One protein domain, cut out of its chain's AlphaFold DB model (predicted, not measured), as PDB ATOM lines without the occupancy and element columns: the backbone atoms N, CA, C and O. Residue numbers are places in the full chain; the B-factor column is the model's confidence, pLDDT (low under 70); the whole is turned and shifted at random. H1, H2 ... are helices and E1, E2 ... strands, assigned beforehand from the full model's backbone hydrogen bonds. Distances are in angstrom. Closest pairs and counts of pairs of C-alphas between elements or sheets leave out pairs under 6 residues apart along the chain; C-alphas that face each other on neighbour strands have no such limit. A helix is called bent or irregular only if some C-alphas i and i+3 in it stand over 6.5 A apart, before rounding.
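AT A GLANCE: This is residues 441 to 632 of the 632 residues of an uncharacterized protein of Peniophora sp. CBMAI 1063 (UniProt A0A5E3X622). A twisted sheet with three long strands, E2, E3 and E4, is covered on one face by H1 and H2, and from H2 the helical side goes on through H4, H5 and H6 toward the E6 edge. The printed part has 192 residues with seven named helices and six named strands, in the order E1 H1 E2 E3 E4 H2 E5 H3 H4 E6 H5 H6 H7. The mixed sheet runs E1 E4 E3 E2 E5 E6, and the class is mixed, helices and strands. The whole is compact, with a radius of gyration of the C-alphas of 16.1 A and spans of 41 by 40 by 31 A.

HOW THE PARTS SIT: Start at edge strand E1, residues 441 to 443, parallel to E4, residues 512 to 519; N 442 and O 515 are 2.9 A apart, within hydrogen-bond range. H1, residues 450 to 465, is on the sheet over E4, at a height over the sheet of 10.2 A. E2, residues 474 to 484, E3, residues 487 to 496, and E4 form a meander, each the antiparallel neighbour of the one before; look for N 475 and O 495, 2.9 A, and N 490 and O 516, 2.9 A. H2, residues 524 to 537, on the same face as H1, touches it at a steep tilt of 47 degrees, closest at the C-alphas of Ser 455 and Thr 534, 5.9 A. E5, residues 545 to 547, is parallel to E2, with N 476 and O 545 at 2.9 A. H3, residues 552 to 555, only grazes the sheet. H4, residues 560 to 574, touches H2 at a shallow tilt of 25 degrees, closest at the C-alphas of Arg 529 and Thr 570, 5.3 A. E6, residues 579 to 581, is parallel to E5, with N 546 and O 579 at 2.9 A. H5, residues 583 to 590, and H6, residues 610 to 618, form a helical hairpin, closest at the C-alphas of Thr 587 and Arg 618, 5.8 A. H7, residues 625 to 628, touches no helix. In H2, H5 and H6 every O i to N i+4 pair is within hydrogen-bond range, in H1 10 of 12 and in H4 10 of 11; H3 and H7 are too short for such a pair.

IN THESE COORDINATES: Find C-alpha 441 at (-39.351, -2.672, -55.144), where E1 begins. H1 spans 23.7 A and is irregular, with C-alphas 461 and 464 7.3 A apart. E2 spans 30.7 A, E3 29.8 A and E4 22.6 A. H7 ends at C-alpha 628, (-34.427, 5.106, -35.875).

THE WHOLE: The C-alphas farthest apart, of Ala 595 and Asp 632, are 46.1 A apart. The printed part has no cut; its long links are E3 to E4 and H5 to H6. Mean pLDDT of the printed part is 79.6, and among the residues under 70 are 499 to 507 and 592 to 608.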
ATOM      1  N   GLU A 441     -37.982  -3.171 -55.105       95.19
ATOM      2  CA  GLU A 441     -39.351  -2.672 -55.144       95.19
ATOM      3  C   GLU A 441     -40.145  -3.313 -56.283       95.19
ATOM      4  O   GLU A 441     -39.682  -3.314 -57.424       95.19
ATOM      5  N   PHE A 442     -41.316  -3.884 -55.971       93.25
ATOM      6  CA  PHE A 442     -42.089  -4.675 -56.931       93.25
ATOM      7  C   PHE A 442     -43.574  -4.786 -56.667       93.25
ATOM      8  O   PHE A 442     -44.036  -4.560 -55.549       93.25
ATOM      9  N   LYS A 443     -44.313  -5.179 -57.714       91.19
ATOM     10  CA  LYS A 443     -45.761  -5.379 -57.677       91.19
ATOM     11  C   LYS A 443     -46.128  -6.834 -57.959       91.19
ATOM     12  O   LYS A 443     -45.587  -7.462 -58.861       91.19
ATOM     13  N   LEU A 444     -47.083  -7.353 -57.200       90.50
ATOM     14  CA  LEU A 444     -47.674  -8.672 -57.391       90.50
ATOM     15  C   LEU A 444     -49.135  -8.493 -57.800       90.50
ATOM     16  O   LEU A 444     -49.919  -7.910 -57.056       90.50
ATOM     17  N   ASP A 445     -49.491  -8.972 -58.993       82.25
ATOM     18  CA  ASP A 445     -50.820  -8.761 -59.586       82.25
ATOM     19  C   ASP A 445     -51.734 -10.014 -59.479       82.25
ATOM     20  O   ASP A 445     -52.954  -9.877 -59.534       82.25
ATOM     21  N   GLN A 446     -51.193 -11.228 -59.271       75.31
ATOM     22  CA  GLN A 446     -51.965 -12.489 -59.233       75.31
ATOM     23  C   GLN A 446     -52.063 -13.078 -57.822       75.31
ATOM     24  O   GLN A 446     -51.046 -13.435 -57.239       75.31
ATOM     25  N   THR A 447     -53.278 -13.244 -57.290       68.25
ATOM     26  CA  THR A 447     -53.526 -13.645 -55.890       68.25
ATOM     27  C   THR A 447     -53.085 -15.064 -55.525       68.25
ATOM     28  O   THR A 447     -52.715 -15.292 -54.377       68.25
ATOM     29  N   GLU A 448     -53.105 -16.013 -56.463       68.00
ATOM     30  CA  GLU A 448     -52.902 -17.441 -56.158       68.00
ATOM     31  C   GLU A 448     -51.426 -17.829 -55.948       68.00
ATOM     32  O   GLU A 448     -51.144 -18.787 -55.232       68.00
ATOM     33  N   ALA A 449     -50.475 -17.062 -56.498       80.44
ATOM     34  CA  ALA A 449     -49.041 -17.376 -56.454       80.44
ATOM     35  C   ALA A 449     -48.203 -16.441 -55.558       80.44
ATOM     36  O   ALA A 449     -46.990 -16.634 -55.440       80.44
ATOM     37  N   ILE A 450     -48.823 -15.450 -54.900       85.19
ATOM     38  CA  ILE A 450     -48.124 -14.388 -54.146       85.19
ATOM     39  C   ILE A 450     -47.157 -14.961 -53.107       85.19
ATOM     40  O   ILE A 450     -46.003 -14.549 -53.051       85.19
ATOM     41  N   GLY A 451     -47.609 -15.919 -52.289       85.06
ATOM     42  CA  GLY A 451     -46.783 -16.495 -51.220       85.06
ATOM     43  C   GLY A 451     -45.513 -17.166 -51.751       85.06
ATOM     44  O   GLY A 451     -44.421 -16.933 -51.228       85.06
ATOM     45  N   THR A 452     -45.636 -17.933 -52.835       87.31
ATOM     46  CA  THR A 452     -44.512 -18.620 -53.486       87.31
ATOM     47  C   THR A 452     -43.551 -17.628 -54.136       87.31
ATOM     48  O   THR A 452     -42.340 -17.747 -53.956       87.31
ATOM     49  N   GLN A 453     -44.069 -16.615 -54.839       89.06
ATOM     50  CA  GLN A 453     -43.254 -15.571 -55.470       89.06
ATOM     51  C   GLN A 453     -42.471 -14.755 -54.432       89.06
ATOM     52  O   GLN A 453     -41.270 -14.539 -54.592       89.06
ATOM     53  N   LEU A 454     -43.122 -14.365 -53.330       91.06
ATOM     54  CA  LEU A 454     -42.461 -13.690 -52.212       91.06
ATOM     55  C   LEU A 454     -41.347 -14.549 -51.617       91.06
ATOM     56  O   LEU A 454     -40.221 -14.076 -51.475       91.06
ATOM     57  N   SER A 455     -41.643 -15.815 -51.324       89.75
ATOM     58  CA  SER A 455     -40.675 -16.742 -50.731       89.75
ATOM     59  C   SER A 455     -39.470 -16.980 -51.644       89.75
ATOM     60  O   SER A 455     -38.346 -17.063 -51.160       89.75
ATOM     61  N   ALA A 456     -39.666 -17.020 -52.967       88.81
ATOM     62  CA  ALA A 456     -38.573 -17.139 -53.932       88.81
ATOM     63  C   ALA A 456     -37.652 -15.904 -53.926       88.81
ATOM     64  O   ALA A 456     -36.428 -16.040 -53.841       88.81
ATOM     65  N   VAL A 457     -38.228 -14.694 -53.958       90.50
ATOM     66  CA  VAL A 457     -37.465 -13.432 -53.919       90.50
ATOM     67  C   VAL A 457     -36.728 -13.275 -52.587       90.50
ATOM     68  O   VAL A 457     -35.530 -12.980 -52.571       90.50
ATOM     69  N   PHE A 458     -37.417 -13.507 -51.466       92.75
ATOM     70  CA  PHE A 458     -36.814 -13.476 -50.134       92.75
ATOM     71  C   PHE A 458     -35.712 -14.523 -50.005       92.75
ATOM     72  O   PHE A 458     -34.610 -14.193 -49.570       92.75
ATOM     73  N   GLY A 459     -35.982 -15.756 -50.439       90.25
ATOM     74  CA  GLY A 459     -35.041 -16.864 -50.389       90.25
ATOM     75  C   GLY A 459     -33.733 -16.492 -51.069       90.25
ATOM     76  O   GLY A 459     -32.670 -16.545 -50.452       90.25
ATOM     77  N   ARG A 460     -33.809 -15.999 -52.308       87.81
ATOM     78  CA  ARG A 460     -32.626 -15.614 -53.082       87.81
ATOM     79  C   ARG A 460     -31.807 -14.510 -52.411       87.81
ATOM     80  O   ARG A 460     -30.588 -14.616 -52.355       87.81
ATOM     81  N   LEU A 461     -32.460 -13.477 -51.878       87.19
ATOM     82  CA  LEU A 461     -31.776 -12.330 -51.265       87.19
ATOM     83  C   LEU A 461     -31.209 -12.608 -49.867       87.19
ATOM     84  O   LEU A 461     -30.379 -11.834 -49.384       87.19
ATOM     85  N   LEU A 462     -31.650 -13.689 -49.223       87.12
ATOM     86  CA  LEU A 462     -31.257 -14.063 -47.864       87.12
ATOM     87  C   LEU A 462     -30.328 -15.292 -47.798       87.12
ATOM     88  O   LEU A 462     -29.731 -15.515 -46.744       87.12
ATOM     89  N   THR A 463     -30.189 -16.081 -48.875       82.00
ATOM     90  CA  THR A 463     -29.435 -17.361 -48.874       82.00
ATOM     91  C   THR A 463     -27.945 -17.181 -48.545       82.00
ATOM     92  O   THR A 463     -27.396 -17.938 -47.747       82.00
ATOM     93  N   ASP A 464     -27.295 -16.136 -49.061       69.94
ATOM     94  CA  ASP A 464     -25.835 -15.968 -48.935       69.94
ATOM     95  C   ASP A 464     -25.381 -15.341 -47.598       69.94
ATOM     96  O   ASP A 464     -24.222 -14.965 -47.439       69.94
ATOM     97  N   HIS A 465     -26.291 -15.133 -46.638       65.38
ATOM     98  CA  HIS A 465     -26.055 -14.274 -45.457       65.38
ATOM     99  C   HIS A 465     -25.988 -15.020 -44.124       65.38
ATOM    100  O   HIS A 465     -25.838 -14.399 -43.066       65.38
ATOM    101  N   SER A 466     -26.076 -16.347 -44.167       55.12
ATOM    102  CA  SER A 466     -26.070 -17.232 -42.998       55.12
ATOM    103  C   SER A 466     -24.716 -17.304 -42.270       55.12
ATOM    104  O   SER A 466     -24.648 -17.832 -41.164       55.12
ATOM    105  N   SER A 467     -23.635 -16.749 -42.835       55.66
ATOM    106  CA  SER A 467     -22.266 -16.899 -42.312       55.66
ATOM    107  C   SER A 467     -21.798 -15.804 -41.341       55.66
ATOM    108  O   SER A 467     -20.715 -15.924 -40.759       55.66
ATOM    109  N   HIS A 468     -22.576 -14.736 -41.121       59.59
ATOM    110  CA  HIS A 468     -22.146 -13.667 -40.216       59.59
ATOM    111  C   HIS A 468     -22.235 -14.105 -38.750       59.59
ATOM    112  O   HIS A 468     -23.314 -14.392 -38.231       59.59
ATOM    113  N   LYS A 469     -21.093 -14.061 -38.050       60.16
ATOM    114  CA  LYS A 469     -20.968 -14.334 -36.605       60.16
ATOM    115  C   LYS A 469     -21.931 -13.501 -35.737       60.16
ATOM    116  O   LYS A 469     -22.323 -13.954 -34.667       60.16
ATOM    117  N   ASP A 470     -22.375 -12.349 -36.244       66.75
ATOM    118  CA  ASP A 470     -23.268 -11.402 -35.561       66.75
ATOM    119  C   ASP A 470     -24.747 -11.543 -35.949       66.75
ATOM    120  O   ASP A 470     -25.565 -10.665 -35.664       66.75
ATOM    121  N   ALA A 471     -25.134 -12.646 -36.591       65.88
ATOM    122  CA  ALA A 471     -26.502 -12.838 -37.062       65.88
ATOM    123  C   ALA A 471     -27.560 -12.828 -35.929       65.88
ATOM    124  O   ALA A 471     -28.735 -12.628 -36.203       65.88
ATOM    125  N   ARG A 472     -27.161 -12.925 -34.652       70.06
ATOM    126  CA  ARG A 472     -28.051 -12.766 -33.481       70.06
ATOM    127  C   ARG A 472     -28.497 -11.323 -33.209       70.06
ATOM    128  O   ARG A 472     -29.343 -11.099 -32.353       70.06
ATOM    129  N   HIS A 473     -27.933 -10.332 -33.896       82.62
ATOM    130  CA  HIS A 473     -28.254  -8.916 -33.710       82.62
ATOM    131  C   HIS A 473     -29.060  -8.372 -34.890       82.62
ATOM    132  O   HIS A 473     -28.672  -7.380 -35.497       82.62
ATOM    133  N   ARG A 474     -30.164  -9.032 -35.261       87.69
ATOM    134  CA  ARG A 474     -31.001  -8.605 -36.393       87.69
ATOM    135  C   ARG A 474     -32.213  -7.805 -35.945       87.69
ATOM    136  O   ARG A 474     -32.880  -8.155 -34.972       87.69
ATOM    137  N   LEU A 475     -32.496  -6.753 -36.701       91.62
ATOM    138  CA  LEU A 475     -33.715  -5.968 -36.613       91.62
ATOM    139  C   LEU A 475     -34.554  -6.203 -37.860       91.62
ATOM    140  O   LEU A 475     -34.066  -6.051 -38.981       91.62
ATOM    141  N   LEU A 476     -35.824  -6.526 -37.640       94.00
ATOM    142  CA  LEU A 476     -36.843  -6.630 -38.672       94.00
ATOM    143  C   LEU A 476     -37.876  -5.523 -38.461       94.00
ATOM    144  O   LEU A 476     -38.527  -5.446 -37.420       94.00
ATOM    145  N   ARG A 477     -38.023  -4.654 -39.458       94.25
ATOM    146  CA  ARG A 477     -38.953  -3.526 -39.459       94.25
ATOM    147  C   ARG A 477     -39.946  -3.654 -40.597       94.25
ATOM    148  O   ARG A 477     -39.555  -3.804 -41.746       94.25
ATOM    149  N   ILE A 478     -41.224  -3.520 -40.278       94.56
ATOM    150  CA  ILE A 478     -42.331  -3.568 -41.219       94.56
ATOM    151  C   ILE A 478     -43.042  -2.224 -41.160       94.56
ATOM    152  O   ILE A 478     -43.412  -1.740 -40.089       94.56
ATOM    153  N   ARG A 479     -43.260  -1.615 -42.320       92.50
ATOM    154  CA  ARG A 479     -44.062  -0.402 -42.446       92.50
ATOM    155  C   ARG A 479     -45.179  -0.630 -43.436       92.50
ATOM    156  O   ARG A 479     -44.965  -1.082 -44.556       92.50
ATOM    157  N   PHE A 480     -46.367  -0.219 -43.033       92.06
ATOM    158  CA  PHE A 480     -47.481  -0.062 -43.944       92.06
ATOM    159  C   PHE A 480     -47.377   1.320 -44.595       92.06
ATOM    160  O   PHE A 480     -47.543   2.335 -43.916       92.06
ATOM    161  N   LEU A 481     -47.041   1.360 -45.886       91.12
ATOM    162  CA  LEU A 481     -46.866   2.611 -46.630       91.12
ATOM    163  C   LEU A 481     -48.201   3.191 -47.109       91.12
ATOM    164  O   LEU A 481     -48.286   4.386 -47.380       91.12
ATOM    165  N   GLY A 482     -49.249   2.371 -47.167       87.62
ATOM    166  CA  GLY A 482     -50.607   2.818 -47.442       87.62
ATOM    167  C   GLY A 482     -51.408   1.827 -48.276       87.62
ATOM    168  O   GLY A 482     -50.912   0.790 -48.717       87.62
ATOM    169  N   ARG A 483     -52.676   2.181 -48.491       85.56
ATOM    170  CA  ARG A 483     -53.616   1.495 -49.380       85.56
ATOM    171  C   ARG A 483     -53.989   2.463 -50.492       85.56
ATOM    172  O   ARG A 483     -54.410   3.581 -50.201       85.56
ATOM    173  N   HIS A 484     -53.838   2.044 -51.740       83.25
ATOM    174  CA  HIS A 484     -54.194   2.846 -52.902       83.25
ATOM    175  C   HIS A 484     -55.170   2.063 -53.770       83.25
ATOM    176  O   HIS A 484     -54.757   1.096 -54.392       83.25
ATOM    177  N   ARG A 485     -56.437   2.507 -53.814       82.31
ATOM    178  CA  ARG A 485     -57.577   1.937 -54.569       82.31
ATOM    179  C   ARG A 485     -57.711   0.405 -54.477       82.31
ATOM    180  O   ARG A 485     -58.564  -0.069 -53.735       82.31
ATOM    181  N   ASP A 486     -56.862  -0.329 -55.182       86.69
ATOM    182  CA  ASP A 486     -56.852  -1.770 -55.430       86.69
ATOM    183  C   ASP A 486     -55.566  -2.484 -54.945       86.69
ATOM    184  O   ASP A 486     -55.502  -3.715 -54.968       86.69
ATOM    185  N   CYS A 487     -54.579  -1.756 -54.408       89.12
ATOM    186  CA  CYS A 487     -53.347  -2.325 -53.853       89.12
ATOM    187  C   CYS A 487     -53.013  -1.848 -52.428       89.12
ATOM    188  O   CYS A 487     -53.470  -0.808 -51.936       89.12
ATOM    189  N   THR A 488     -52.186  -2.640 -51.754       90.12
ATOM    190  CA  THR A 488     -51.551  -2.358 -50.464       90.12
ATOM    191  C   THR A 488     -50.043  -2.305 -50.667       90.12
ATOM    192  O   THR A 488     -49.477  -3.148 -51.358       90.12
ATOM    193  N   ARG A 489     -49.379  -1.312 -50.069       94.00
ATOM    194  CA  ARG A 489     -47.925  -1.151 -50.166       94.00
ATOM    195  C   ARG A 489     -47.276  -1.365 -48.803       94.00
ATOM    196  O   ARG A 489     -47.607  -0.678 -47.831       94.00
ATOM    197  N   THR A 490     -46.350  -2.313 -48.738       94.50
ATOM    198  CA  THR A 490     -45.658  -2.735 -47.516       94.50
ATOM    199  C   THR A 490     -44.152  -2.638 -47.711       94.50
ATOM    200  O   THR A 490     -43.630  -3.110 -48.710       94.50
ATOM    201  N   GLU A 491     -43.442  -2.053 -46.751       95.69
ATOM    202  CA  GLU A 491     -41.978  -2.057 -46.698       95.69
ATOM    203  C   GLU A 491     -41.514  -3.019 -45.601       95.69
ATOM    204  O   GLU A 491     -41.919  -2.876 -44.447       95.69
ATOM    205  N   ILE A 492     -40.661  -3.979 -45.949       95.94
ATOM    206  CA  ILE A 492     -39.968  -4.872 -45.017       95.94
ATOM    207  C   ILE A 492     -38.487  -4.513 -45.055       95.94
ATOM    208  O   ILE A 492     -37.869  -4.524 -46.111       95.94
ATOM    209  N   THR A 493     -37.904  -4.189 -43.907       94.06
ATOM    210  CA  THR A 493     -36.482  -3.876 -43.762       94.06
ATOM    211  C   THR A 493     -35.838  -4.839 -42.777       94.06
ATOM    212  O   THR A 493     -36.272  -4.945 -41.633       94.06
ATOM    213  N   TRP A 494     -34.786  -5.518 -43.219       92.06
ATOM    214  CA  TRP A 494     -33.970  -6.440 -42.438       92.06
ATOM    215  C   TRP A 494     -32.550  -5.888 -42.337       92.06
ATOM    216  O   TRP A 494     -31.864  -5.717 -43.346       92.06
ATOM    217  N   THR A 495     -32.109  -5.574 -41.122       90.06
ATOM    218  CA  THR A 495     -30.819  -4.915 -40.872       90.06
ATOM    219  C   THR A 495     -30.198  -5.375 -39.550       90.06
ATOM    220  O   THR A 495     -30.721  -6.269 -38.881       90.06
ATOM    221  N   PHE A 496     -29.045  -4.819 -39.188       86.56
ATOM    222  CA  PHE A 496     -28.358  -5.109 -37.933       86.56
ATOM    223  C   PHE A 496     -28.733  -4.118 -36.815       86.56
ATOM    224  O   PHE A 496     -28.822  -2.913 -37.031       86.56
ATOM    225  N   ASP A 497     -28.886  -4.640 -35.599       82.81
ATOM    226  CA  ASP A 497     -29.107  -3.925 -34.337       82.81
ATOM    227  C   ASP A 497     -27.960  -4.207 -33.356       82.81
ATOM    228  O   ASP A 497     -28.075  -4.962 -32.378       82.81
ATOM    229  N   TYR A 498     -26.812  -3.602 -33.656       80.12
ATOM    230  CA  TYR A 498     -25.621  -3.673 -32.819       80.12
ATOM    231  C   TYR A 498     -25.832  -2.945 -31.483       80.12
ATOM    232  O   TYR A 498     -26.381  -1.845 -31.438       80.12
ATOM    233  N   ALA A 499     -25.327  -3.535 -30.395       64.06
ATOM    234  CA  ALA A 499     -25.479  -3.009 -29.033       64.06
ATOM    235  C   ALA A 499     -24.903  -1.588 -28.840       64.06
ATOM    236  O   ALA A 499     -25.412  -0.837 -28.018       64.06
ATOM    237  N   ASN A 500     -23.897  -1.205 -29.636       61.59
ATOM    238  CA  ASN A 500     -23.203   0.087 -29.526       61.59
ATOM    239  C   ASN A 500     -23.683   1.134 -30.545       61.59
ATOM    240  O   ASN A 500     -23.112   2.220 -30.637       61.59
ATOM    241  N   VAL A 501     -24.696   0.818 -31.354       61.62
ATOM    242  CA  VAL A 501     -25.182   1.736 -32.382       61.62
ATOM    243  C   VAL A 501     -26.304   2.590 -31.799       61.62
ATOM    244  O   VAL A 501     -27.442   2.147 -31.633       61.62
ATOM    245  N   TYR A 502     -25.957   3.850 -31.513       55.69
ATOM    246  CA  TYR A 502     -26.893   4.884 -31.061       55.69
ATOM    247  C   TYR A 502     -28.003   5.153 -32.099       55.69
ATOM    248  O   TYR A 502     -29.075   5.628 -31.738       55.69
ATOM    249  N   ARG A 503     -27.765   4.845 -33.390       67.38
ATOM    250  CA  ARG A 503     -28.708   5.090 -34.499       67.38
ATOM    251  C   ARG A 503     -28.688   4.001 -35.568       67.38
ATOM    252  O   ARG A 503     -27.686   3.834 -36.259       67.38
ATOM    253  N   ILE A 504     -29.809   3.317 -35.750       68.69
ATOM    254  CA  ILE A 504     -30.024   2.361 -36.837       68.69
ATOM    255  C   ILE A 504     -30.517   3.160 -38.043       68.69
ATOM    256  O   ILE A 504     -31.603   3.733 -38.013       68.69
ATOM    257  N   SER A 505     -29.695   3.235 -39.090       66.81
ATOM    258  CA  SER A 505     -30.040   3.945 -40.328       66.81
ATOM    259  C   SER A 505     -30.330   2.971 -41.464       66.81
ATOM    260  O   SER A 505     -29.774   1.871 -41.489       66.81
ATOM    261  N   ASP A 506     -31.109   3.405 -42.456       62.97
ATOM    262  CA  ASP A 506     -31.323   2.656 -43.705       62.97
ATOM    263  C   ASP A 506     -30.003   2.458 -44.499       62.97
ATOM    264  O   ASP A 506     -29.929   1.644 -45.414       62.97
ATOM    265  N   CYS A 507     -28.929   3.172 -44.126       63.41
ATOM    266  CA  CYS A 507     -27.583   3.050 -44.694       63.41
ATOM    267  C   CYS A 507     -26.659   2.105 -43.906       63.41
ATOM    268  O   CYS A 507     -25.478   1.984 -44.243       63.41
ATOM    269  N   THR A 508     -27.154   1.453 -42.848       73.75
ATOM    270  CA  THR A 508     -26.382   0.445 -42.103       73.75
ATOM    271  C   THR A 508     -25.972  -0.668 -43.065       73.75
ATOM    272  O   THR A 508     -26.797  -1.097 -43.865       73.75
ATOM    273  N   LYS A 509     -24.715  -1.124 -43.026       81.00
ATOM    274  CA  LYS A 509     -24.217  -2.174 -43.935       81.00
ATOM    275  C   LYS A 509     -25.100  -3.427 -43.901       81.00
ATOM    276  O   LYS A 509     -25.651  -3.761 -42.850       81.00
ATOM    277  N   ALA A 510     -25.172  -4.134 -45.028       85.50
ATOM    278  CA  ALA A 510     -25.989  -5.333 -45.217       85.50
ATOM    279  C   ALA A 510     -27.499  -5.137 -44.953       85.50
ATOM    280  O   ALA A 510     -28.185  -6.074 -44.535       85.50
ATOM    281  N   THR A 511     -28.034  -3.934 -45.178       90.06
ATOM    282  CA  THR A 511     -29.480  -3.681 -45.065       90.06
ATOM    283  C   THR A 511     -30.213  -4.231 -46.283       90.06
ATOM    284  O   THR A 511     -29.810  -4.000 -47.422       90.06
ATOM    285  N   ARG A 512     -31.292  -4.984 -46.058       92.25
ATOM    286  CA  ARG A 512     -32.197  -5.496 -47.094       92.25
ATOM    287  C   ARG A 512     -33.543  -4.802 -46.937       92.25
ATOM    288  O   ARG A 512     -34.170  -4.935 -45.889       92.25
ATOM    289  N   THR A 513     -33.989  -4.091 -47.959       94.62
ATOM    290  CA  THR A 513     -35.283  -3.411 -47.972       94.62
ATOM    291  C   THR A 513     -36.113  -3.926 -49.136       94.62
ATOM    292  O   THR A 513     -35.687  -3.873 -50.284       94.62
ATOM    293  N   PHE A 514     -37.312  -4.399 -48.834       96.00
ATOM    294  CA  PHE A 514     -38.290  -4.885 -49.794       96.00
ATOM    295  C   PHE A 514     -39.489  -3.952 -49.748       96.00
ATOM    296  O   PHE A 514     -40.100  -3.804 -48.692       96.00
ATOM    297  N   VAL A 515     -39.834  -3.330 -50.866       95.94
ATOM    298  CA  VAL A 515     -41.057  -2.541 -51.010       95.94
ATOM    299  C   VAL A 515     -41.993  -3.297 -51.934       95.94
ATOM    300  O   VAL A 515     -41.711  -3.494 -53.108       95.94
ATOM    301  N   ILE A 516     -43.096  -3.767 -51.378       95.56
ATOM    302  CA  ILE A 516     -43.968  -4.745 -52.013       95.56
ATOM    303  C   ILE A 516     -45.335  -4.103 -52.187       95.56
ATOM    304  O   ILE A 516     -45.958  -3.684 -51.208       95.56
ATOM    305  N   GLU A 517     -45.801  -4.038 -53.424       94.19
ATOM    306  CA  GLU A 517     -47.182  -3.726 -53.763       94.19
ATOM    307  C   GLU A 517     -47.943  -5.022 -54.031       94.19
ATOM    308  O   GLU A 517     -47.583  -5.797 -54.913       94.19
ATOM    309  N   THR A 518     -49.004  -5.270 -53.273       93.00
ATOM    310  CA  THR A 518     -49.832  -6.475 -53.399       93.00
ATOM    311  C   THR A 518     -51.301  -6.114 -53.609       93.00
ATOM    312  O   THR A 518     -51.692  -4.981 -53.311       93.00
ATOM    313  N   PRO A 519     -52.152  -7.043 -54.085       91.19
ATOM    314  CA  PRO A 519     -53.590  -6.824 -54.140       91.19
ATOM    315  C   PRO A 519     -54.135  -6.565 -52.739       91.19
ATOM    316  O   PRO A 519     -53.589  -7.032 -51.742       91.19
ATOM    317  N   ILE A 520     -55.239  -5.836 -52.659       87.19
ATOM    318  CA  ILE A 520     -55.791  -5.318 -51.403       87.19
ATOM    319  C   ILE A 520     -56.150  -6.381 -50.357       87.19
ATOM    320  O   ILE A 520     -56.205  -6.083 -49.166       87.19
ATOM    321  N   GLN A 521     -56.415  -7.609 -50.810       84.56
ATOM    322  CA  GLN A 521     -56.709  -8.759 -49.957       84.56
ATOM    323  C   GLN A 521     -55.447  -9.293 -49.267       84.56
ATOM    324  O   GLN A 521     -55.544  -9.962 -48.238       84.56
ATOM    325  N   PHE A 522     -54.271  -8.998 -49.825       85.94
ATOM    326  CA  PHE A 522     -52.983  -9.368 -49.270       85.94
ATOM    327  C   PHE A 522     -52.466  -8.238 -48.380       85.94
ATOM    328  O   PHE A 522     -52.413  -7.060 -48.740       85.94
ATOM    329  N   THR A 523     -52.143  -8.603 -47.151       86.94
ATOM    330  CA  THR A 523     -51.923  -7.650 -46.065       86.94
ATOM    331  C   THR A 523     -50.431  -7.552 -45.760       86.94
ATOM    332  O   THR A 523     -49.667  -8.453 -46.107       86.94
ATOM    333  N   TRP A 524     -49.996  -6.509 -45.044       90.31
ATOM    334  CA  TRP A 524     -48.605  -6.450 -44.568       90.31
ATOM    335  C   TRP A 524     -48.243  -7.673 -43.710       90.31
ATOM    336  O   TRP A 524     -47.092  -8.101 -43.698       90.31
ATOM    337  N   LEU A 525     -49.232  -8.247 -43.017       90.06
ATOM    338  CA  LEU A 525     -49.079  -9.423 -42.173       90.06
ATOM    339  C   LEU A 525     -48.845 -10.687 -43.005       90.06
ATOM    340  O   LEU A 525     -48.024 -11.522 -42.642       90.06
ATOM    341  N   SER A 526     -49.503 -10.790 -44.160       89.62
ATOM    342  CA  SER A 526     -49.274 -11.857 -45.138       89.62
ATOM    343  C   SER A 526     -47.855 -11.778 -45.718       89.62
ATOM    344  O   SER A 526     -47.174 -12.799 -45.806       89.62
ATOM    345  N   CYS A 527     -47.364 -10.568 -46.024       92.19
ATOM    346  CA  CYS A 527     -45.970 -10.358 -46.431       92.19
ATOM    347  C   CYS A 527     -44.984 -10.738 -45.315       92.19
ATOM    348  O   CYS A 527     -43.984 -11.403 -45.576       92.19
ATOM    349  N   LEU A 528     -45.272 -10.335 -44.071       93.62
ATOM    350  CA  LEU A 528     -44.447 -10.660 -42.907       93.62
ATOM    351  C   LEU A 528     -44.381 -12.170 -42.661       93.62
ATOM    352  O   LEU A 528     -43.306 -12.681 -42.368       93.62
ATOM    353  N   ARG A 529     -45.501 -12.883 -42.806       91.38
ATOM    354  CA  ARG A 529     -45.543 -14.342 -42.670       91.38
ATOM    355  C   ARG A 529     -44.640 -15.015 -43.694       91.38
ATOM    356  O   ARG A 529     -43.731 -15.721 -43.283       91.38
ATOM    357  N   ALA A 530     -44.806 -14.715 -44.982       92.12
ATOM    358  CA  ALA A 530     -43.950 -15.275 -46.033       92.12
ATOM    359  C   ALA A 530     -42.456 -14.988 -45.777       92.12
ATOM    360  O   ALA A 530     -41.596 -15.848 -45.974       92.12
ATOM    361  N   PHE A 531     -42.142 -13.789 -45.278       93.69
ATOM    362  CA  PHE A 531     -40.783 -13.432 -44.888       93.69
ATOM    363  C   PHE A 531     -40.279 -14.285 -43.714       93.69
ATOM    364  O   PHE A 531     -39.197 -14.859 -43.800       93.69
ATOM    365  N   ALA A 532     -41.063 -14.418 -42.642       91.25
ATOM    366  CA  ALA A 532     -40.709 -15.211 -41.467       91.25
ATOM    367  C   ALA A 532     -40.523 -16.701 -41.801       91.25
ATOM    368  O   ALA A 532     -39.533 -17.302 -41.395       91.25
ATOM    369  N   GLU A 533     -41.411 -17.280 -42.608       90.88
ATOM    370  CA  GLU A 533     -41.300 -18.666 -43.080       90.88
ATOM    371  C   GLU A 533     -40.017 -18.881 -43.891       90.88
ATOM    372  O   GLU A 533     -39.317 -19.878 -43.704       90.88
ATOM    373  N   THR A 534     -39.642 -17.899 -44.718       91.62
ATOM    374  CA  THR A 534     -38.378 -17.933 -45.464       91.62
ATOM    375  C   THR A 534     -37.163 -17.922 -44.531       91.62
ATOM    376  O   THR A 534     -36.201 -18.651 -44.769       91.62
ATOM    377  N   LEU A 535     -37.185 -17.135 -43.449       89.50
ATOM    378  CA  LEU A 535     -36.095 -17.127 -42.465       89.50
ATOM    379  C   LEU A 535     -35.919 -18.485 -41.794       89.50
ATOM    380  O   LEU A 535     -34.789 -18.948 -41.643       89.50
ATOM    381  N   VAL A 536     -37.032 -19.112 -41.413       86.81
ATOM    382  CA  VAL A 536     -37.049 -20.432 -40.775       86.81
ATOM    383  C   VAL A 536     -36.515 -21.489 -41.733       86.81
ATOM    384  O   VAL A 536     -35.652 -22.279 -41.347       86.81
ATOM    385  N   TYR A 537     -36.976 -21.466 -42.987       88.69
ATOM    386  CA  TYR A 537     -36.517 -22.364 -44.045       88.69
ATOM    387  C   TYR A 537     -35.009 -22.244 -44.300       88.69
ATOM    388  O   TYR A 537     -34.321 -23.247 -44.465       88.69
ATOM    389  N   LEU A 538     -34.476 -21.021 -44.281       87.69
ATOM    390  CA  LEU A 538     -33.047 -20.747 -44.453       87.69
ATOM    391  C   LEU A 538     -32.222 -20.903 -43.163       87.69
ATOM    392  O   LEU A 538     -31.025 -20.619 -43.174       87.69
ATOM    393  N   HIS A 539     -32.839 -21.330 -42.058       86.38
ATOM    394  CA  HIS A 539     -32.196 -21.479 -40.750       86.38
ATOM    395  C   HIS A 539     -31.496 -20.201 -40.248       86.38
ATOM    396  O   HIS A 539     -30.449 -20.267 -39.595       86.38
ATOM    397  N   HIS A 540     -32.066 -19.025 -40.531       84.06
ATOM    398  CA  HIS A 540     -31.584 -17.774 -39.943       84.06
ATOM    399  C   HIS A 540     -31.821 -17.767 -38.425       84.06
ATOM    400  O   HIS A 540     -32.812 -18.325 -37.947       84.06
ATOM    401  N   PRO A 541     -30.927 -17.147 -37.636       80.94
ATOM    402  CA  PRO A 541     -31.110 -17.058 -36.192       80.94
ATOM    403  C   PRO A 541     -32.301 -16.163 -35.808       80.94
ATOM    404  O   PRO A 541     -32.761 -15.358 -36.624       80.94
ATOM    405  N   PRO A 542     -32.753 -16.250 -34.543       81.25
ATOM    406  CA  PRO A 542     -33.857 -15.443 -34.037       81.25
ATOM    407  C   PRO A 542     -33.622 -13.940 -34.187       81.25
ATOM    408  O   PRO A 542     -32.494 -13.440 -34.089       81.25
ATOM    409  N   ILE A 543     -34.718 -13.212 -34.376       88.75
ATOM    410  CA  ILE A 543     -34.720 -11.756 -34.508       88.75
ATOM    411  C   ILE A 543     -34.527 -11.131 -33.124       88.75
ATOM    412  O   ILE A 543     -35.207 -11.484 -32.166       88.75
ATOM    413  N   LYS A 544     -33.619 -10.158 -33.001       91.00
ATOM    414  CA  LYS A 544     -33.420  -9.427 -31.742       91.00
ATOM    415  C   LYS A 544     -34.497  -8.365 -31.537       91.00
ATOM    416  O   LYS A 544     -35.032  -8.241 -30.439       91.00
ATOM    417  N   THR A 545     -34.791  -7.603 -32.587       92.00
ATOM    418  CA  THR A 545     -35.679  -6.438 -32.526       92.00
ATOM    419  C   THR A 545     -36.736  -6.511 -33.622       92.00
ATOM    420  O   THR A 545     -36.398  -6.604 -34.801       92.00
ATOM    421  N   LEU A 546     -38.013  -6.423 -33.245       93.31
ATOM    422  CA  LEU A 546     -39.149  -6.439 -34.166       93.31
ATOM    423  C   LEU A 546     -39.918  -5.116 -34.108       93.31
ATOM    424  O   LEU A 546     -40.382  -4.691 -33.052       93.31
ATOM    425  N   ILE A 547     -40.098  -4.475 -35.258       93.69
ATOM    426  CA  ILE A 547     -40.826  -3.210 -35.376       93.69
ATOM    427  C   ILE A 547     -41.963  -3.397 -36.369       93.69
ATOM    428  O   ILE A 547     -41.731  -3.561 -37.561       93.69
ATOM    429  N   LEU A 548     -43.194  -3.361 -35.876       92.50
ATOM    430  CA  LEU A 548     -44.421  -3.492 -36.653       92.50
ATOM    431  C   LEU A 548     -45.040  -2.115 -36.957       92.50
ATOM    432  O   LEU A 548     -44.680  -1.112 -36.326       92.50
ATOM    433  N   PRO A 549     -45.999  -2.036 -37.901       88.94
ATOM    434  CA  PRO A 549     -46.708  -0.793 -38.186       88.94
ATOM    435  C   PRO A 549     -47.400  -0.235 -36.934       88.94
ATOM    436  O   PRO A 549     -48.089  -0.959 -36.222       88.94
ATOM    437  N   SER A 550     -47.261   1.066 -36.674       84.31
ATOM    438  CA  SER A 550     -47.901   1.728 -35.524       84.31
ATOM    439  C   SER A 550     -49.269   2.339 -35.833       84.31
ATOM    440  O   SER A 550     -50.009   2.677 -34.911       84.31
ATOM    441  N   SER A 551     -49.619   2.512 -37.109       82.06
ATOM    442  CA  SER A 551     -50.851   3.196 -37.501       82.06
ATOM    443  C   SER A 551     -52.075   2.309 -37.281       82.06
ATOM    444  O   SER A 551     -52.102   1.180 -37.755       82.06
ATOM    445  N   SER A 552     -53.129   2.826 -36.635       79.44
ATOM    446  CA  SER A 552     -54.390   2.079 -36.447       79.44
ATOM    447  C   SER A 552     -54.955   1.554 -37.771       79.44
ATOM    448  O   SER A 552     -55.345   0.396 -37.850       79.44
ATOM    449  N   LYS A 553     -54.838   2.345 -38.849       78.56
ATOM    450  CA  LYS A 553     -55.212   1.951 -40.220       78.56
ATOM    451  C   LYS A 553     -54.524   0.673 -40.710       78.56
ATOM    452  O   LYS A 553     -55.105  -0.057 -41.501       78.56
ATOM    453  N   ALA A 554     -53.288   0.406 -40.279       77.31
ATOM    454  CA  ALA A 554     -52.590  -0.830 -40.624       77.31
ATOM    455  C   ALA A 554     -53.118  -2.043 -39.842       77.31
ATOM    456  O   ALA A 554     -52.861  -3.168 -40.242       77.31
ATOM    457  N   TRP A 555     -53.837  -1.843 -38.740       76.88
ATOM    458  CA  TRP A 555     -54.447  -2.920 -37.954       76.88
ATOM    459  C   TRP A 555     -55.944  -3.089 -38.274       76.88
ATOM    460  O   TRP A 555     -56.524  -4.120 -37.981       76.88
ATOM    461  N   GLU A 556     -56.575  -2.140 -38.963       69.50
ATOM    462  CA  GLU A 556     -57.980  -2.202 -39.403       69.50
ATOM    463  C   GLU A 556     -58.158  -3.011 -40.708       69.50
ATOM    464  O   GLU A 556     -58.735  -2.530 -41.684       69.50
ATOM    465  N   ILE A 557     -57.609  -4.231 -40.779       58.44
ATOM    466  CA  ILE A 557     -57.577  -5.007 -42.034       58.44
ATOM    467  C   ILE A 557     -58.741  -6.013 -42.154       58.44
ATOM    468  O   ILE A 557     -59.176  -6.295 -43.272       58.44
ATOM    469  N   LYS A 558     -59.285  -6.513 -41.033       59.06
ATOM    470  CA  LYS A 558     -60.425  -7.456 -40.951       59.06
ATOM    471  C   LYS A 558     -61.191  -7.286 -39.624       59.06
ATOM    472  O   LYS A 558     -60.852  -6.405 -38.835       59.06
ATOM    473  N   SER A 559     -62.217  -8.109 -39.372       55.19
ATOM    474  CA  SER A 559     -62.839  -8.233 -38.044       55.19
ATOM    475  C   SER A 559     -61.758  -8.515 -36.984       55.19
ATOM    476  O   SER A 559     -60.828  -9.283 -37.233       55.19
ATOM    477  N   PHE A 560     -61.849  -7.865 -35.816       57.91
ATOM    478  CA  PHE A 560     -60.773  -7.844 -34.808       57.91
ATOM    479  C   PHE A 560     -60.226  -9.247 -34.458       57.91
ATOM    480  O   PHE A 560     -59.016  -9.430 -34.403       57.91
ATOM    481  N   HIS A 561     -61.091 -10.261 -34.342       57.16
ATOM    482  CA  HIS A 561     -60.695 -11.619 -33.945       57.16
ATOM    483  C   HIS A 561     -59.896 -12.409 -35.003       57.16
ATOM    484  O   HIS A 561     -59.009 -13.188 -34.648       57.16
ATOM    485  N   GLU A 562     -60.174 -12.227 -36.298       62.22
ATOM    486  CA  GLU A 562     -59.415 -12.904 -37.365       62.22
ATOM    487  C   GLU A 562     -58.003 -12.325 -37.496       62.22
ATOM    488  O   GLU A 562     -57.043 -13.056 -37.743       62.22
ATOM    489  N   LEU A 563     -57.867 -11.016 -37.274       69.88
ATOM    490  CA  LEU A 563     -56.582 -10.326 -37.289       69.88
ATOM    491  C   LEU A 563     -55.674 -10.806 -36.152       69.88
ATOM    492  O   LEU A 563     -54.516 -11.135 -36.402       69.88
ATOM    493  N   ASP A 564     -56.201 -10.890 -34.931       72.81
ATOM    494  CA  ASP A 564     -55.451 -11.403 -33.780       72.81
ATOM    495  C   ASP A 564     -54.979 -12.832 -34.051       72.81
ATOM    496  O   ASP A 564     -53.827 -13.178 -33.768       72.81
ATOM    497  N   THR A 565     -55.835 -13.611 -34.732       74.62
ATOM    498  CA  THR A 565     -55.518 -14.979 -35.137       74.62
ATOM    499  C   THR A 565     -54.359 -15.061 -36.149       74.62
ATOM    500  O   THR A 565     -53.498 -15.940 -36.130       74.62
ATOM    501  N   ASP A 566     -54.263 -14.116 -37.071       77.88
ATOM    502  CA  ASP A 566     -53.159 -14.118 -38.024       77.88
ATOM    503  C   ASP A 566     -51.866 -13.525 -37.440       77.88
ATOM    504  O   ASP A 566     -50.765 -13.937 -37.837       77.88
ATOM    505  N   VAL A 567     -51.986 -12.586 -36.495       82.00
ATOM    506  CA  VAL A 567     -50.856 -11.903 -35.856       82.00
ATOM    507  C   VAL A 567     -50.094 -12.859 -34.955       82.00
ATOM    508  O   VAL A 567     -48.889 -13.014 -35.152       82.00
ATOM    509  N   VAL A 568     -50.755 -13.550 -34.019       80.62
ATOM    510  CA  VAL A 568     -50.030 -14.433 -33.083       80.62
ATOM    511  C   VAL A 568     -49.376 -15.605 -33.817       80.62
ATOM    512  O   VAL A 568     -48.230 -15.922 -33.514       80.62
ATOM    513  N   ARG A 569     -50.024 -16.180 -34.842       80.56
ATOM    514  CA  ARG A 569     -49.406 -17.186 -35.733       80.56
ATOM    515  C   ARG A 569     -48.109 -16.679 -36.353       80.56
ATOM    516  O   ARG A 569     -47.096 -17.364 -36.323       80.56
ATOM    517  N   THR A 570     -48.141 -15.470 -36.907       87.12
ATOM    518  CA  THR A 570     -46.977 -14.881 -37.580       87.12
ATOM    519  C   THR A 570     -45.865 -14.549 -36.584       87.12
ATOM    520  O   THR A 570     -44.700 -14.813 -36.861       87.12
ATOM    521  N   LEU A 571     -46.216 -14.030 -35.403       87.25
ATOM    522  CA  LEU A 571     -45.262 -13.791 -34.318       87.25
ATOM    523  C   LEU A 571     -44.631 -15.100 -33.827       87.25
ATOM    524  O   LEU A 571     -43.424 -15.149 -33.623       87.25
ATOM    525  N   PHE A 572     -45.416 -16.172 -33.705       84.94
ATOM    526  CA  PHE A 572     -44.909 -17.480 -33.292       84.94
ATOM    527  C   PHE A 572     -43.858 -18.026 -34.270       84.94
ATOM    528  O   PHE A 572     -42.832 -18.526 -33.824       84.94
ATOM    529  N   ILE A 573     -44.058 -17.850 -35.585       86.38
ATOM    530  CA  ILE A 573     -43.061 -18.209 -36.615       86.38
ATOM    531  C   ILE A 573     -41.784 -17.357 -36.481       86.38
ATOM    532  O   ILE A 573     -40.683 -17.841 -36.724       86.38
ATOM    533  N   ILE A 574     -41.900 -16.087 -36.087       87.81
ATOM    534  CA  ILE A 574     -40.732 -15.223 -35.845       87.81
ATOM    535  C   ILE A 574     -39.931 -15.692 -34.617       87.81
ATOM    536  O   ILE A 574     -38.703 -15.566 -34.597       87.81
ATOM    537  N   GLY A 575     -40.609 -16.252 -33.614       86.38
ATOM    538  CA  GLY A 575     -40.018 -16.664 -32.345       86.38
ATOM    539  C   GLY A 575     -39.877 -15.511 -31.348       86.38
ATOM    540  O   GLY A 575     -40.364 -14.399 -31.569       86.38
ATOM    541  N   THR A 576     -39.245 -15.786 -30.206       86.38
ATOM    542  CA  THR A 576     -39.044 -14.784 -29.152       86.38
ATOM    543  C   THR A 576     -38.022 -13.733 -29.578       86.38
ATOM    544  O   THR A 576     -36.987 -14.043 -30.171       86.38
ATOM    545  N   VAL A 577     -38.307 -12.470 -29.256       90.44
ATOM    546  CA  VAL A 577     -37.438 -11.321 -29.553       90.44
ATOM    547  C   VAL A 577     -37.106 -10.563 -28.264       90.44
ATOM    548  O   VAL A 577     -37.784 -10.726 -27.255       90.44
ATOM    549  N   GLN A 578     -36.065  -9.728 -28.267       90.25
ATOM    550  CA  GLN A 578     -35.675  -8.927 -27.094       90.25
ATOM    551  C   GLN A 578     -36.402  -7.582 -27.021       90.25
ATOM    552  O   GLN A 578     -36.664  -7.084 -25.925       90.25
ATOM    553  N   TRP A 579     -36.713  -7.001 -28.180       91.56
ATOM    554  CA  TRP A 579     -37.322  -5.678 -28.281       91.56
ATOM    555  C   TRP A 579     -38.473  -5.676 -29.277       91.56
ATOM    556  O   TRP A 579     -38.343  -6.213 -30.380       91.56
ATOM    557  N   VAL A 580     -39.578  -5.016 -28.920       92.19
ATOM    558  CA  VAL A 580     -40.753  -4.881 -29.792       92.19
ATOM    559  C   VAL A 580     -41.295  -3.460 -29.869       92.19
ATOM    560  O   VAL A 580     -41.317  -2.719 -28.887       92.19
ATOM    561  N   TRP A 581     -41.835  -3.101 -31.032       91.50
ATOM    562  CA  TRP A 581     -42.652  -1.903 -31.201       91.50
ATOM    563  C   TRP A 581     -43.836  -2.147 -32.147       91.50
ATOM    564  O   TRP A 581     -43.633  -2.767 -33.190       91.50
ATOM    565  N   PRO A 582     -45.042  -1.617 -31.866       90.94
ATOM    566  CA  PRO A 582     -45.470  -1.019 -30.598       90.94
ATOM    567  C   PRO A 582     -45.835  -2.103 -29.565       90.94
ATOM    568  O   PRO A 582     -46.749  -2.895 -29.792       90.94
ATOM    569  N   SER A 583     -45.158  -2.101 -28.408       88.06
ATOM    570  CA  SER A 583     -45.341  -3.109 -27.343       88.06
ATOM    571  C   SER A 583     -46.812  -3.294 -26.915       88.06
ATOM    572  O   SER A 583     -47.293  -4.422 -27.012       88.06
ATOM    573  N   PRO A 584     -47.599  -2.240 -26.601       86.00
ATOM    574  CA  PRO A 584     -48.977  -2.421 -26.127       86.00
ATOM    575  C   PRO A 584     -49.898  -3.161 -27.107       86.00
ATOM    576  O   PRO A 584     -50.766  -3.921 -26.687       86.00
ATOM    577  N   ARG A 585     -49.717  -2.958 -28.420       82.56
ATOM    578  CA  ARG A 585     -50.533  -3.627 -29.449       82.56
ATOM    579  C   ARG A 585     -50.182  -5.104 -29.571       82.56
ATOM    580  O   ARG A 585     -51.078  -5.923 -29.725       82.56
ATOM    581  N   ILE A 586     -48.894  -5.428 -29.487       83.94
ATOM    582  CA  ILE A 586     -48.414  -6.810 -29.536       83.94
ATOM    583  C   ILE A 586     -48.890  -7.559 -28.289       83.94
ATOM    584  O   ILE A 586     -49.472  -8.631 -28.414       83.94
ATOM    585  N   THR A 587     -48.745  -6.960 -27.103       83.25
ATOM    586  CA  THR A 587     -49.262  -7.528 -25.850       83.25
ATOM    587  C   THR A 587     -50.772  -7.749 -25.908       83.25
ATOM    588  O   THR A 587     -51.245  -8.795 -25.477       83.25
ATOM    589  N   TRP A 588     -51.530  -6.803 -26.476       82.06
ATOM    590  CA  TRP A 588     -52.977  -6.949 -26.649       82.06
ATOM    591  C   TRP A 588     -53.338  -8.122 -27.571       82.06
ATOM    592  O   TRP A 588     -54.133  -8.968 -27.171       82.06
ATOM    593  N   ALA A 589     -52.698  -8.237 -28.741       79.81
ATOM    594  CA  ALA A 589     -52.926  -9.350 -29.668       79.81
ATOM    595  C   ALA A 589     -52.626 -10.717 -29.014       79.81
ATOM    596  O   ALA A 589     -53.403 -11.661 -29.153       79.81
ATOM    597  N   LEU A 590     -51.544 -10.804 -28.227       78.44
ATOM    598  CA  LEU A 590     -51.143 -11.998 -27.460       78.44
ATOM    599  C   LEU A 590     -52.003 -12.260 -26.203       78.44
ATOM    600  O   LEU A 590     -51.875 -13.306 -25.561       78.44
ATOM    601  N   GLY A 591     -52.837 -11.301 -25.798       72.75
ATOM    602  CA  GLY A 591     -53.746 -11.405 -24.656       72.75
ATOM    603  C   GLY A 591     -55.117 -11.984 -25.010       72.75
ATOM    604  O   GLY A 591     -55.924 -12.232 -24.117       72.75
ATOM    605  N   THR A 592     -55.404 -12.190 -26.297       65.00
ATOM    606  CA  THR A 592     -56.706 -12.689 -26.739       65.00
ATOM    607  C   THR A 592     -56.851 -14.189 -26.448       65.00
ATOM    608  O   THR A 592     -56.043 -15.006 -26.878       65.00
ATOM    609  N   ASN A 593     -57.912 -14.563 -25.718       53.16
ATOM    610  CA  ASN A 593     -58.259 -15.946 -25.335       53.16
ATOM    611  C   ASN A 593     -58.721 -16.825 -26.517       53.16
ATOM    612  O   ASN A 593     -59.478 -17.776 -26.319       53.16
ATOM    613  N   ALA A 594     -58.340 -16.499 -27.754       52.75
ATOM    614  CA  ALA A 594     -58.623 -17.386 -28.872       52.75
ATOM    615  C   ALA A 594     -58.000 -18.762 -28.562       52.75
ATOM    616  O   ALA A 594     -56.914 -18.849 -27.997       52.75
ATOM    617  N   ALA A 595     -58.730 -19.846 -28.810       50.41
ATOM    618  CA  ALA A 595     -58.193 -21.192 -28.677       50.41
ATOM    619  C   ALA A 595     -57.316 -21.457 -29.906       50.41
ATOM    620  O   ALA A 595     -57.786 -21.301 -31.032       50.41
ATOM    621  N   TRP A 596     -56.048 -21.814 -29.702       60.25
ATOM    622  CA  TRP A 596     -55.092 -21.936 -30.803       60.25
ATOM    623  C   TRP A 596     -54.582 -23.351 -30.978       60.25
ATOM    624  O   TRP A 596     -54.017 -23.944 -30.062       60.25
ATOM    625  N   GLU A 597     -54.707 -23.839 -32.206       58.72
ATOM    626  CA  GLU A 597     -53.980 -25.004 -32.691       58.72
ATOM    627  C   GLU A 597     -52.614 -24.548 -33.219       58.72
ATOM    628  O   GLU A 597     -52.524 -23.629 -34.045       58.72
ATOM    629  N   VAL A 598     -51.543 -25.173 -32.719       59.06
ATOM    630  CA  VAL A 598     -50.179 -24.969 -33.224       59.06
ATOM    631  C   VAL A 598     -50.175 -25.307 -34.721       59.06
ATOM    632  O   VAL A 598     -50.620 -26.400 -35.077       59.06
ATOM    633  N   PRO A 599     -49.694 -24.415 -35.608       58.19
ATOM    634  CA  PRO A 599     -49.671 -24.689 -37.040       58.19
ATOM    635  C   PRO A 599     -48.924 -25.993 -37.344       58.19
ATOM    636  O   PRO A 599     -47.766 -26.168 -36.952       58.19
ATOM    637  N   SER A 600     -49.582 -26.916 -38.045       51.09
ATOM    638  CA  SER A 600     -48.968 -28.151 -38.526       51.09
ATOM    639  C   SER A 600     -47.869 -27.806 -39.538       51.09
ATOM    640  O   SER A 600     -48.143 -27.227 -40.583       51.09
ATOM    641  N   GLY A 601     -46.606 -28.118 -39.218       58.25
ATOM    642  CA  GLY A 601     -45.472 -27.887 -40.131       58.25
ATOM    643  C   GLY A 601     -44.196 -27.310 -39.512       58.25
ATOM    644  O   GLY A 601     -43.161 -27.350 -40.167       58.25
ATOM    645  N   TYR A 602     -44.217 -26.854 -38.252       58.75
ATOM    646  CA  TYR A 602     -43.041 -26.258 -37.585       58.75
ATOM    647  C   TYR A 602     -42.557 -27.042 -36.345       58.75
ATOM    648  O   TYR A 602     -42.444 -26.472 -35.257       58.75
ATOM    649  N   PRO A 603     -42.255 -28.354 -36.453       48.09
ATOM    650  CA  PRO A 603     -41.925 -29.189 -35.296       48.09
ATOM    651  C   PRO A 603     -40.628 -28.785 -34.574       48.09
ATOM    652  O   PRO A 603     -40.463 -29.090 -33.399       48.09
ATOM    653  N   THR A 604     -39.720 -28.056 -35.227       49.38
ATOM    654  CA  THR A 604     -38.477 -27.552 -34.612       49.38
ATOM    655  C   THR A 604     -38.688 -26.364 -33.669       49.38
ATOM    656  O   THR A 604     -37.817 -26.091 -32.846       49.38
ATOM    657  N   MET A 605     -39.844 -25.688 -33.721       52.88
ATOM    658  CA  MET A 605     -40.212 -24.635 -32.761       52.88
ATOM    659  C   MET A 605     -40.869 -25.181 -31.481       52.88
ATOM    660  O   MET A 605     -41.127 -24.421 -30.553       52.88
ATOM    661  N   LEU A 606     -41.098 -26.498 -31.394       52.69
ATOM    662  CA  LEU A 606     -41.781 -27.161 -30.271       52.69
ATOM    663  C   LEU A 606     -40.928 -27.325 -29.002       52.69
ATOM    664  O   LEU A 606     -41.419 -27.868 -28.016       52.69
ATOM    665  N   ASN A 607     -39.669 -26.872 -28.990       56.69
ATOM    666  CA  ASN A 607     -38.823 -26.978 -27.792       56.69
ATOM    667  C   ASN A 607     -39.339 -26.119 -26.625       56.69
ATOM    668  O   ASN A 607     -38.986 -26.374 -25.476       56.69
ATOM    669  N   VAL A 608     -40.175 -25.117 -26.914       61.88
ATOM    670  CA  VAL A 608     -40.819 -24.257 -25.920       61.88
ATOM    671  C   VAL A 608     -42.335 -24.436 -26.047       61.88
ATOM    672  O   VAL A 608     -42.876 -24.227 -27.135       61.88
ATOM    673  N   PRO A 609     -43.051 -24.820 -24.972       72.62
ATOM    674  CA  PRO A 609     -44.508 -24.856 -24.992       72.62
ATOM    675  C   PRO A 609     -45.066 -23.497 -25.427       72.62
ATOM    676  O   PRO A 609     -44.601 -22.463 -24.955       72.62
ATOM    677  N   PHE A 610     -46.094 -23.474 -26.279       74.00
ATOM    678  CA  PHE A 610     -46.704 -22.223 -26.758       74.00
ATOM    679  C   PHE A 610     -47.101 -21.274 -25.612       74.00
ATOM    680  O   PHE A 610     -46.920 -20.064 -25.713       74.00
ATOM    681  N   ALA A 611     -47.566 -21.828 -24.488       75.69
ATOM    682  CA  ALA A 611     -47.860 -21.066 -23.276       75.69
ATOM    683  C   ALA A 611     -46.628 -20.323 -22.721       75.69
ATOM    684  O   ALA A 611     -46.737 -19.158 -22.356       75.69
ATOM    685  N   GLN A 612     -45.455 -20.963 -22.718       79.62
ATOM    686  CA  GLN A 612     -44.202 -20.333 -22.299       79.62
ATOM    687  C   GLN A 612     -43.776 -19.240 -23.288       79.62
ATOM    688  O   GLN A 612     -43.386 -18.162 -22.864       79.62
ATOM    689  N   TYR A 613     -43.932 -19.470 -24.597       82.75
ATOM    690  CA  TYR A 613     -43.676 -18.442 -25.615       82.75
ATOM    691  C   TYR A 613     -44.544 -17.187 -25.410       82.75
ATOM    692  O   TYR A 613     -44.050 -16.067 -25.540       82.75
ATOM    693  N   LEU A 614     -45.832 -17.361 -25.085       79.56
ATOM    694  CA  LEU A 614     -46.728 -16.236 -24.805       79.56
ATOM    695  C   LEU A 614     -46.262 -15.434 -23.586       79.56
ATOM    696  O   LEU A 614     -46.256 -14.207 -23.648       79.56
ATOM    697  N   GLU A 615     -45.862 -16.110 -22.508       81.56
ATOM    698  CA  GLU A 615     -45.313 -15.453 -21.316       81.56
ATOM    699  C   GLU A 615     -44.007 -14.715 -21.631       81.56
ATOM    700  O   GLU A 615     -43.880 -13.531 -21.317       81.56
ATOM    701  N   ASP A 616     -43.085 -15.351 -22.354       83.62
ATOM    702  CA  ASP A 616     -41.829 -14.727 -22.766       83.62
ATOM    703  C   ASP A 616     -42.104 -13.455 -23.585       83.62
ATOM    704  O   ASP A 616     -41.594 -12.383 -23.256       83.62
ATOM    705  N   MET A 617     -42.992 -13.530 -24.585       82.25
ATOM    706  CA  MET A 617     -43.356 -12.391 -25.433       82.25
ATOM    707  C   MET A 617     -44.086 -11.263 -24.689       82.25
ATOM    708  O   MET A 617     -43.957 -10.097 -25.069       82.25
ATOM    709  N   ARG A 618     -44.828 -11.570 -23.616       78.06
ATOM    710  CA  ARG A 618     -45.472 -10.562 -22.749       78.06
ATOM    711  C   ARG A 618     -44.461  -9.751 -21.942       78.06
ATOM    712  O   ARG A 618     -44.756  -8.609 -21.596       78.06
ATOM    713  N   THR A 619     -43.283 -10.313 -21.668       82.38
ATOM    714  CA  THR A 619     -42.209  -9.655 -20.901       82.38
ATOM    715  C   THR A 619     -41.194  -8.900 -21.766       82.38
ATOM    716  O   THR A 619     -40.269  -8.281 -21.238       82.38
ATOM    717  N   VAL A 620     -41.364  -8.918 -23.092       85.44
ATOM    718  CA  VAL A 620     -40.441  -8.271 -24.033       85.44
ATOM    719  C   VAL A 620     -40.457  -6.757 -23.868       85.44
ATOM    720  O   VAL A 620     -41.507  -6.123 -23.744       85.44
ATOM    721  N   GLN A 621     -39.268  -6.160 -23.902       88.94
ATOM    722  CA  GLN A 621     -39.100  -4.736 -23.667       88.94
ATOM    723  C   GLN A 621     -39.560  -3.909 -24.878       88.94
ATOM    724  O   GLN A 621     -39.398  -4.292 -26.041       88.94
ATOM    725  N   GLY A 622     -40.137  -2.738 -24.606       88.12
ATOM    726  CA  GLY A 622     -40.488  -1.779 -25.650       88.12
ATOM    727  C   GLY A 622     -39.233  -1.232 -26.334       88.12
ATOM    728  O   GLY A 622     -38.296  -0.804 -25.665       88.12
ATOM    729  N   PHE A 623     -39.207  -1.238 -27.665       88.00
ATOM    730  CA  PHE A 623     -38.110  -0.655 -28.434       88.00
ATOM    731  C   PHE A 623     -38.195   0.881 -28.458       88.00
ATOM    732  O   PHE A 623     -39.251   1.449 -28.737       88.00
ATOM    733  N   ASP A 624     -37.064   1.553 -28.228       85.31
ATOM    734  CA  ASP A 624     -36.951   3.010 -28.316       85.31
ATOM    735  C   ASP A 624     -36.823   3.486 -29.776       85.31
ATOM    736  O   ASP A 624     -35.769   3.374 -30.412       85.31
ATOM    737  N   MET A 625     -37.906   4.061 -30.304       83.44
ATOM    738  CA  MET A 625     -37.978   4.577 -31.674       83.44
ATOM    739  C   MET A 625     -37.028   5.752 -31.958       83.44
ATOM    740  O   MET A 625     -36.753   6.015 -33.130       83.44
ATOM    741  N   THR A 626     -36.485   6.440 -30.946       80.44
ATOM    742  CA  THR A 626     -35.505   7.524 -31.167       80.44
ATOM    743  C   THR A 626     -34.217   7.013 -31.819       80.44
ATOM    744  O   THR A 626     -33.549   7.748 -32.551       80.44
ATOM    745  N   ARG A 627     -33.928   5.713 -31.673       79.00
ATOM    746  CA  ARG A 627     -32.812   5.021 -32.329       79.00
ATOM    747  C   ARG A 627     -32.963   4.918 -33.855       79.00
ATOM    748  O   ARG A 627     -31.990   4.571 -34.513       79.00
ATOM    749  N   LEU A 628     -34.139   5.205 -34.430       74.62
ATOM    750  CA  LEU A 628     -34.427   5.106 -35.875       74.62
ATOM    751  C   LEU A 628     -34.461   6.451 -36.633       74.62
ATOM    752  O   LEU A 628     -34.818   6.469 -37.813       74.62
ATOM    753  N   LEU A 629     -34.152   7.584 -35.993       62.94
ATOM    754  CA  LEU A 629     -34.316   8.903 -36.625       62.94
ATOM    755  C   LEU A 629     -33.481   9.066 -37.911       62.94
ATOM    756  O   LEU A 629     -32.265   8.861 -37.921       62.94
ATOM    757  N   LYS A 630     -34.161   9.491 -38.987       48.00
ATOM    758  CA  LYS A 630     -33.560   9.925 -40.256       48.00
ATOM    759  C   LYS A 630     -32.746  11.208 -40.041       48.00
ATOM    760  O   LYS A 630     -33.173  12.092 -39.304       48.00
ATOM    761  N   ARG A 631     -31.598  11.326 -40.716       39.59
ATOM    762  CA  ARG A 631     -31.142  12.646 -41.173       39.59
ATOM    763  C   ARG A 631     -32.087  13.048 -42.305       39.59
ATOM    764  O   ARG A 631     -32.261  12.241 -43.220       39.59
ATOM    765  N   ASP A 632     -32.713  14.211 -42.169       31.45
ATOM    766  CA  ASP A 632     -33.402  14.894 -43.269       31.45
ATOM    767  C   ASP A 632     -32.430  15.219 -44.411       31.45
ATOM    768  O   ASP A 632     -31.242  15.510 -44.112       31.45
TER     769      ASP A 632